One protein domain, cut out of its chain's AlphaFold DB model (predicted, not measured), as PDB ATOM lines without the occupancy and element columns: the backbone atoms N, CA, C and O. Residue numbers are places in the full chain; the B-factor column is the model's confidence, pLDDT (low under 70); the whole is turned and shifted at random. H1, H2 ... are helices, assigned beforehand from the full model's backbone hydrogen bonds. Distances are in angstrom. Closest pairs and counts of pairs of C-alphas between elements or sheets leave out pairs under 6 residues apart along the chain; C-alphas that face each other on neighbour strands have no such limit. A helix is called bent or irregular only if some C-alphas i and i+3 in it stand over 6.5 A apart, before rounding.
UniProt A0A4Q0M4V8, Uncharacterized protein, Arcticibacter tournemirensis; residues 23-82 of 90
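Overview. This is residues 23 to 82 of the 90 residues of an uncharacterized protein of Arcticibacter tournemirensis (UniProt A0A4Q0M4V8). One long kinked helix, H1, meets the tiny helix H2 at a corner, while the short helix H3 lies well away; a long unnamed stretch, residues 64 to 82, loops out and folds back, with residues 66 to 72 sticking out. Residues 54 to 55 and 80 to 81 form a short antiparallel pairing. The 60 printed residues hold H1, H2, H3 and no named strand: all helix, under half in named elements, loose, radius of gyration of the C-alphas 13.9 A, spans 41 by 20 by 20 A.

Arrangement. Look first at H1, residues 23 to 39, irregular, with C-alphas 30 and 33 7.5 A apart and a kink of 57 degrees near residue 33. Its residues 36 to 37 alone only just touch H2, residues 43 to 46, only at the corner, with 3 pairs of C-alphas within 8 A; the closest, Thr 37 and Ala 43, are 5.1 A apart. H3, residues 57 to 63, is apart from both. Every O i to N i+4 pair is within hydrogen-bond range in H3, 11 of 13 in H1; H2 is too short for one.

Along the chain. Find C-alpha 23 at (267.416, 152.188, 393.222); H1 runs 23.0 A to C-alpha 39. H2 spans 5.1 A. H3 runs 10.0 A, ending at C-alpha 63, (260.286, 134.503, 379.851).

Size, cuts and confidence. The farthest C-alphas, Lys 45 and Pro 68, are 41.7 A apart. The printed part has no cut, and no link is long. Residues 65 to 75 are under 70 in pLDDT.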
ATOM      1  N   LEU A  23     266.078 151.699 392.874       91.38
ATOM      2  CA  LEU A  23     267.416 152.188 393.222       91.38
ATOM      3  C   LEU A  23     268.458 151.137 392.866       91.38
ATOM      4  O   LEU A  23     269.428 151.438 392.168       91.38
ATOM      5  N   TRP A  24     268.218 149.893 393.272       89.75
ATOM      6  CA  TRP A  24     269.071 148.770 392.907       89.75
ATOM      7  C   TRP A  24     269.154 148.584 391.387       89.75
ATOM      8  O   TRP A  24     270.252 148.484 390.832       89.75
ATOM      9  N   LYS A  25     268.015 148.636 390.685       88.69
ATOM     10  CA  LYS A  25     267.996 148.571 389.218       88.69
ATOM     11  C   LYS A  25     268.827 149.685 388.586       88.69
ATOM     12  O   LYS A  25     269.576 149.405 387.657       88.69
ATOM     13  N   SER A  26     268.749 150.910 389.100       91.75
ATOM     14  CA  SER A  26     269.541 152.036 388.586       91.75
ATOM     15  C   SER A  26     271.042 151.841 388.797       91.75
ATOM     16  O   SER A  26     271.834 152.193 387.923       91.75
ATOM     17  N   VAL A  27     271.446 151.266 389.935       94.19
ATOM     18  CA  VAL A  27     272.850 150.911 390.190       94.19
ATOM     19  C   VAL A  27     273.320 149.873 389.176       94.19
ATOM     20  O   VAL A  27     274.359 150.079 388.555       94.19
ATOM     21  N   LEU A  28     272.532 148.818 388.938       93.19
ATOM     22  CA  LEU A  28     272.859 147.789 387.947       93.19
ATOM     23  C   LEU A  28     273.093 148.370 386.550       93.19
ATOM     24  O   LEU A  28     274.030 147.952 385.876       93.19
ATOM     25  N   GLU A  29     272.274 149.330 386.110       93.38
ATOM     26  CA  GLU A  29     272.444 149.959 384.792       93.38
ATOM     27  C   GLU A  29     273.728 150.789 384.701       93.38
ATOM     28  O   GLU A  29     274.407 150.770 383.673       93.38
ATOM     29  N   GLN A  30     274.085 151.491 385.778       93.88
ATOM     30  CA  GLN A  30     275.299 152.308 385.843       93.88
ATOM     31  C   GLN A  30     276.568 151.452 385.923       93.88
ATOM     32  O   GLN A  30     277.605 151.811 385.360       93.88
ATOM     33  N   THR A  31     276.502 150.302 386.595       95.00
ATOM     34  CA  THR A  31     277.651 149.405 386.760       95.00
ATOM     35  C   THR A  31     277.742 148.335 385.675       95.00
ATOM     36  O   THR A  31     278.730 147.604 385.641       95.00
ATOM     37  N   PHE A  32     276.772 148.242 384.760       95.06
ATOM     38  CA  PHE A  32     276.675 147.134 383.806       95.06
ATOM     39  C   PHE A  32     277.931 146.947 382.940       95.06
ATOM     40  O   PHE A  32     278.419 145.828 382.805       95.06
ATOM     41  N   VAL A  33     278.507 148.038 382.415       94.38
ATOM     42  CA  VAL A  33     279.765 147.980 381.639       94.38
ATOM     43  C   VAL A  33     280.892 147.363 382.458       94.38
ATOM     44  O   VAL A  33     281.615 146.507 381.960       94.38
ATOM     45  N   HIS A  34     281.014 147.765 383.724       95.12
ATOM     46  CA  HIS A  34     282.041 147.254 384.625       95.12
ATOM     47  C   HIS A  34     281.857 145.758 384.896       95.12
ATOM     48  O   HIS A  34     282.840 145.035 385.028       95.12
ATOM     49  N   PHE A  35     280.617 145.263 384.933       94.81
ATOM     50  CA  PHE A  35     280.373 143.823 385.001       94.81
ATOM     51  C   PHE A  35     280.806 143.111 383.722       94.81
ATOM     52  O   PHE A  35     281.461 142.075 383.813       94.81
ATOM     53  N   LEU A  36     280.493 143.655 382.541       94.75
ATOM     54  CA  LEU A  36     280.930 143.046 381.282       94.75
ATOM     55  C   LEU A  36     282.456 142.936 381.216       94.75
ATOM     56  O   LEU A  36     282.962 141.855 380.936       94.75
ATOM     57  N   THR A  37     283.184 144.007 381.536       94.81
ATOM     58  CA  THR A  37     284.657 143.992 381.524       94.81
ATOM     59  C   THR A  37     285.259 143.119 382.625       94.81
ATOM     60  O   THR A  37     286.353 142.590 382.454       94.81
ATOM     61  N   PHE A  38     284.554 142.927 383.743       95.62
ATOM     62  CA  PHE A  38     284.974 142.015 384.805       95.62
ATOM     63  C   PHE A  38     284.814 140.537 384.416       95.62
ATOM     64  O   PHE A  38     285.723 139.740 384.642       95.62
ATOM     65  N   PHE A  39     283.668 140.154 383.842       95.00
ATOM     66  CA  PHE A  39     283.382 138.755 383.493       95.00
ATOM     67  C   PHE A  39     284.013 138.318 382.170       95.00
ATOM     68  O   PHE A  39     284.345 137.143 382.011       95.00
ATOM     69  N   PHE A  40     284.178 139.245 381.229       94.75
ATOM     70  CA  PHE A  40     284.776 138.996 379.924       94.75
ATOM     71  C   PHE A  40     286.060 139.826 379.814       94.75
ATOM     72  O   PHE A  40     285.983 141.020 379.529       94.75
ATOM     73  N   PRO A  41     287.248 139.216 380.002       93.75
ATOM     74  CA  PRO A  41     288.523 139.937 379.945       93.75
ATOM     75  C   PRO A  41     288.768 140.704 378.636       93.75
ATOM     76  O   PRO A  41     289.536 141.657 378.629       93.75
ATOM     77  N   GLU A  42     288.107 140.307 377.544       94.69
ATOM     78  CA  GLU A  42     288.158 140.967 376.232       94.69
ATOM     79  C   GLU A  42     286.801 141.574 375.827       94.69
ATOM     80  O   GLU A  42     286.410 141.549 374.659       94.69
ATOM     81  N   ALA A  43     286.030 142.069 376.801       94.69
ATOM     82  CA  ALA A  43     284.693 142.618 376.572       94.69
ATOM     83  C   ALA A  43     284.649 143.688 375.470       94.69
ATOM     84  O   ALA A  43     283.675 143.743 374.728       94.69
ATOM     85  N   ASP A  44     285.687 144.511 375.349       92.50
ATOM     86  CA  ASP A  44     285.829 145.574 374.349       92.50
ATOM     87  C   ASP A  44     285.988 145.053 372.912       92.50
ATOM     88  O   ASP A  44     285.620 145.746 371.965       92.50
ATOM     89  N   LYS A  45     286.487 143.824 372.737       93.94
ATOM     90  CA  LYS A  45     286.566 143.159 371.426       93.94
ATOM     91  C   LYS A  45     285.275 142.431 371.056       93.94
ATOM     92  O   LYS A  45     285.040 142.155 369.885       93.94
ATOM     93  N   ILE A  46     284.463 142.083 372.054       94.69
ATOM     94  CA  ILE A  46     283.246 141.282 371.880       94.69
ATOM     95  C   ILE A  46     282.027 142.196 371.737       94.69
ATOM     96  O   ILE A  46     281.216 142.020 370.829       94.69
ATOM     97  N   PHE A  47     281.892 143.175 372.628       95.62
ATOM     98  CA  PHE A  47     280.730 144.046 372.741       95.62
ATOM     99  C   PHE A  47     281.056 145.454 372.248       95.62
ATOM    100  O   PHE A  47     282.063 146.042 372.633       95.62
ATOM    101  N   ASP A  48     280.161 146.042 371.456       95.06
ATOM    102  CA  ASP A  48     280.251 147.454 371.094       95.06
ATOM    103  C   ASP A  48     279.783 148.313 372.282       95.06
ATOM    104  O   ASP A  48     278.627 148.738 372.368       95.06
ATOM    105  N   LEU A  49     280.702 148.549 373.225       92.88
ATOM    106  CA  LEU A  49     280.471 149.328 374.448       92.88
ATOM    107  C   LEU A  49     280.186 150.816 374.173       92.88
ATOM    108  O   LEU A  49     279.782 151.538 375.086       92.88
ATOM    109  N   SER A  50     280.365 151.289 372.932       92.12
ATOM    110  CA  SER A  50     279.973 152.646 372.528       92.12
ATOM    111  C   SER A  50     278.457 152.784 372.334       92.12
ATOM    112  O   SER A  50     277.913 153.895 372.350       92.12
ATOM    113  N   LYS A  51     277.750 151.663 372.144       92.81
ATOM    114  CA  LYS A  51     276.297 151.636 371.967       92.81
ATOM    115  C   LYS A  51     275.594 151.572 373.311       92.81
ATOM    116  O   LYS A  51     276.059 150.974 374.275       92.81
ATOM    117  N   LYS A  52     274.394 152.152 373.350       91.38
ATOM    118  CA  LYS A  52     273.513 152.023 374.509       91.38
ATOM    119  C   LYS A  52     273.037 150.580 374.657       91.38
ATOM    120  O   LYS A  52     272.628 149.953 373.678       91.38
ATOM    121  N   PHE A  53     273.010 150.105 375.894       95.00
ATOM    122  CA  PHE A  53     272.355 148.852 376.245       95.00
ATOM    123  C   PHE A  53     270.838 148.995 376.202       95.00
ATOM    124  O   PHE A  53     270.291 150.057 376.510       95.00
ATOM    125  N   VAL A  54     270.158 147.916 375.819       95.19
ATOM    126  CA  VAL A  54     268.694 147.864 375.806       95.19
ATOM    127  C   VAL A  54     268.231 146.939 376.922       95.19
ATOM    128  O   VAL A  54     268.493 145.739 376.880       95.19
ATOM    129  N   TYR A  55     267.538 147.505 377.905       93.19
ATOM    130  CA  TYR A  55     266.953 146.775 379.025       93.19
ATOM    131  C   TYR A  55     265.561 146.264 378.644       93.19
ATOM    132  O   TYR A  55     264.742 147.011 378.108       93.19
ATOM    133  N   LEU A  56     265.324 144.974 378.868       92.94
ATOM    134  CA  LEU A  56     264.172 144.230 378.361       92.94
ATOM    135  C   LEU A  56     263.308 143.702 379.515       92.94
ATOM    136  O   LEU A  56     263.178 142.495 379.721       92.94
ATOM    137  N   ASP A  57     262.744 144.616 380.311       86.44
ATOM    138  CA  ASP A  57     261.978 144.264 381.517       86.44
ATOM    139  C   ASP A  57     260.671 143.513 381.191       86.44
ATOM    140  O   ASP A  57     260.272 142.602 381.917       86.44
ATOM    141  N   LYS A  58     260.011 143.852 380.075       87.44
ATOM    142  CA  LYS A  58     258.752 143.206 379.657       87.44
ATOM    143  C   LYS A  58     258.992 141.776 379.184       87.44
ATOM    144  O   LYS A  58     258.257 140.854 379.536       87.44
ATOM    145  N   GLU A  59     260.034 141.582 378.389       90.38
ATOM    146  CA  GLU A  59     260.438 140.281 377.873       90.38
ATOM    147  C   GLU A  59     260.951 139.387 379.002       90.38
ATOM    148  O   GLU A  59     260.658 138.191 379.011       90.38
ATOM    149  N   LEU A  60     261.648 139.964 379.986       87.62
ATOM    150  CA  LEU A  60     262.059 139.258 381.195       87.62
ATOM    151  C   LEU A  60     260.853 138.660 381.933       87.62
ATOM    152  O   LEU A  60     260.860 137.465 382.230       87.62
ATOM    153  N   GLN A  61     259.800 139.453 382.166       81.38
ATOM    154  CA  GLN A  61     258.565 138.980 382.810       81.38
ATOM    155  C   GLN A  61     257.865 137.876 382.003       81.38
ATOM    156  O   GLN A  61     257.339 136.926 382.582       81.38
ATOM    157  N   SER A  62     257.886 137.974 380.671       83.44
ATOM    158  CA  SER A  62     257.311 136.961 379.776       83.44
ATOM    159  C   SER A  62     258.091 135.638 379.801       83.44
ATOM    160  O   SER A  62     257.494 134.562 379.821       83.44
ATOM    161  N   MET A  63     259.427 135.697 379.839       81.00
ATOM    162  CA  MET A  63     260.286 134.503 379.851       81.00
ATOM    163  C   MET A  63     260.346 133.810 381.215       81.00
ATOM    164  O   MET A  63     260.498 132.587 381.276       81.00
ATOM    165  N   PHE A  64     260.210 134.567 382.304       75.88
ATOM    166  CA  PHE A  64     260.237 134.055 383.673       75.88
ATOM    167  C   PHE A  64     258.956 134.444 384.421       75.88
ATOM    168  O   PHE A  64     259.012 135.227 385.373       75.88
ATOM    169  N   PRO A  65     257.789 133.904 384.017       69.94
ATOM    170  CA  PRO A  65     256.539 134.223 384.682       69.94
ATOM    171  C   PRO A  65     256.592 133.756 386.147       69.94
ATOM    172  O   PRO A  65     257.136 132.675 386.422       69.94
ATOM    173  N   PRO A  66     256.015 134.518 387.093       63.22
ATOM    174  CA  PRO A  66     255.968 134.123 388.495       63.22
ATOM    175  C   PRO A  66     255.236 132.780 388.620       63.22
ATOM    176  O   PRO A  66     254.053 132.674 388.297       63.22
ATOM    177  N   LYS A  67     255.934 131.722 389.051       64.88
ATOM    178  CA  LYS A  67     255.310 130.411 389.286       64.88
ATOM    179  C   LYS A  67     254.909 130.285 390.759       64.88
ATOM    180  O   LYS A  67     255.763 130.489 391.616       64.88
ATOM    181  N   PRO A  68     253.673 129.854 391.072       58.34
ATOM    182  CA  PRO A  68     253.201 129.723 392.455       58.34
ATOM    183  C   PRO A  68     253.865 128.575 393.243       58.34
ATOM    184  O   PRO A  68     253.777 128.535 394.466       58.34
ATOM    185  N   HIS A  69     254.563 127.643 392.578       56.84
ATOM    186  CA  HIS A  69     255.216 126.501 393.225       56.84
ATOM    187  C   HIS A  69     256.687 126.380 392.805       56.84
ATOM    188  O   HIS A  69     257.026 125.809 391.768       56.84
ATOM    189  N   ASN A  70     257.550 126.947 393.651       56.00
ATOM    190  CA  ASN A  70     259.003 127.104 393.536       56.00
ATOM    191  C   ASN A  70     259.809 125.794 393.383       56.00
ATOM    192  O   ASN A  70     260.621 125.456 394.243       56.00
ATOM    193  N   LYS A  71     259.670 125.062 392.277       49.66
ATOM    194  CA  LYS A  71     260.672 124.061 391.869       49.66
ATOM    195  C   LYS A  71     261.412 124.579 390.635       49.66
ATOM    196  O   LYS A  71     260.942 124.423 389.514       49.66
ATOM    197  N   GLY A  72     262.549 125.245 390.871       54.78
ATOM    198  CA  GLY A  72     263.461 125.732 389.821       54.78
ATOM    199  C   GLY A  72     263.416 127.237 389.520       54.78
ATOM    200  O   GLY A  72     263.641 127.623 388.376       54.78
ATOM    201  N   VAL A  73     263.112 128.088 390.506       57.09
ATOM    202  CA  VAL A  73     263.067 129.550 390.316       57.09
ATOM    203  C   VAL A  73     264.465 130.088 390.013       57.09
ATOM    204  O   VAL A  73     265.376 129.947 390.828       57.09
ATOM    205  N   ARG A  74     264.635 130.718 388.848       61.50
ATOM    206  CA  ARG A  74     265.770 131.608 388.582       61.50
ATOM    207  C   ARG A  74     265.341 133.016 388.960       61.50
ATOM    208  O   ARG A  74     264.368 133.520 388.410       61.50
ATOM    209  N   TYR A  75     266.057 133.622 389.896       69.44
ATOM    210  CA  TYR A  75     265.895 135.031 390.228       69.44
ATOM    211  C   TYR A  75     266.772 135.827 389.265       69.44
ATOM    212  O   TYR A  75     267.998 135.749 389.333       69.44
ATOM    213  N   VAL A  76     266.138 136.504 388.311       81.19
ATOM    214  CA  VAL A  76     266.806 137.361 387.329       81.19
ATOM    215  C   VAL A  76     266.211 138.752 387.474       81.19
ATOM    216  O   VAL A  76     265.011 138.916 387.283       81.19
ATOM    217  N   ASP A  77     267.046 139.738 387.799       85.19
ATOM    218  CA  ASP A  77     266.588 141.119 388.011       85.19
ATOM    219  C   ASP A  77     266.507 141.932 386.723       85.19
ATOM    220  O   ASP A  77     265.623 142.773 386.572       85.19
ATOM    221  N   LYS A  78     267.448 141.706 385.798       88.44
ATOM    222  CA  LYS A  78     267.529 142.429 384.529       88.44
ATOM    223  C   LYS A  78     267.885 141.505 383.384       88.44
ATOM    224  O   LYS A  78     268.764 140.652 383.488       88.44
ATOM    225  N   LEU A  79     267.230 141.758 382.260       92.12
ATOM    226  CA  LEU A  79     267.597 141.232 380.959       92.12
ATOM    227  C   LEU A  79     268.134 142.380 380.114       92.12
ATOM    228  O   LEU A  79     267.477 143.412 379.978       92.12
ATOM    229  N   VAL A  80     269.319 142.193 379.541       94.88
ATOM    230  CA  VAL A  80     269.999 143.235 378.773       94.88
ATOM    231  C   VAL A  80     270.380 142.693 377.407       94.88
ATOM    232  O   VAL A  80     271.012 141.644 377.299       94.88
ATOM    233  N   ARG A  81     270.012 143.424 376.355       95.62
ATOM    234  CA  ARG A  81     270.493 143.187 374.995       95.62
ATOM    235  C   ARG A  81     271.683 144.097 374.716       95.62
ATOM    236  O   ARG A  81     271.596 145.318 374.868       95.62
ATOM    237  N   VAL A  82     272.766 143.477 374.266       95.75
ATOM    238  CA  VAL A  82     274.041 144.110 373.911       95.75
ATOM    239  C   VAL A  82     274.250 144.065 372.396       95.75
ATOM    240  O   VAL A  82     273.672 143.217 371.714       95.75
TER     241      VAL A  82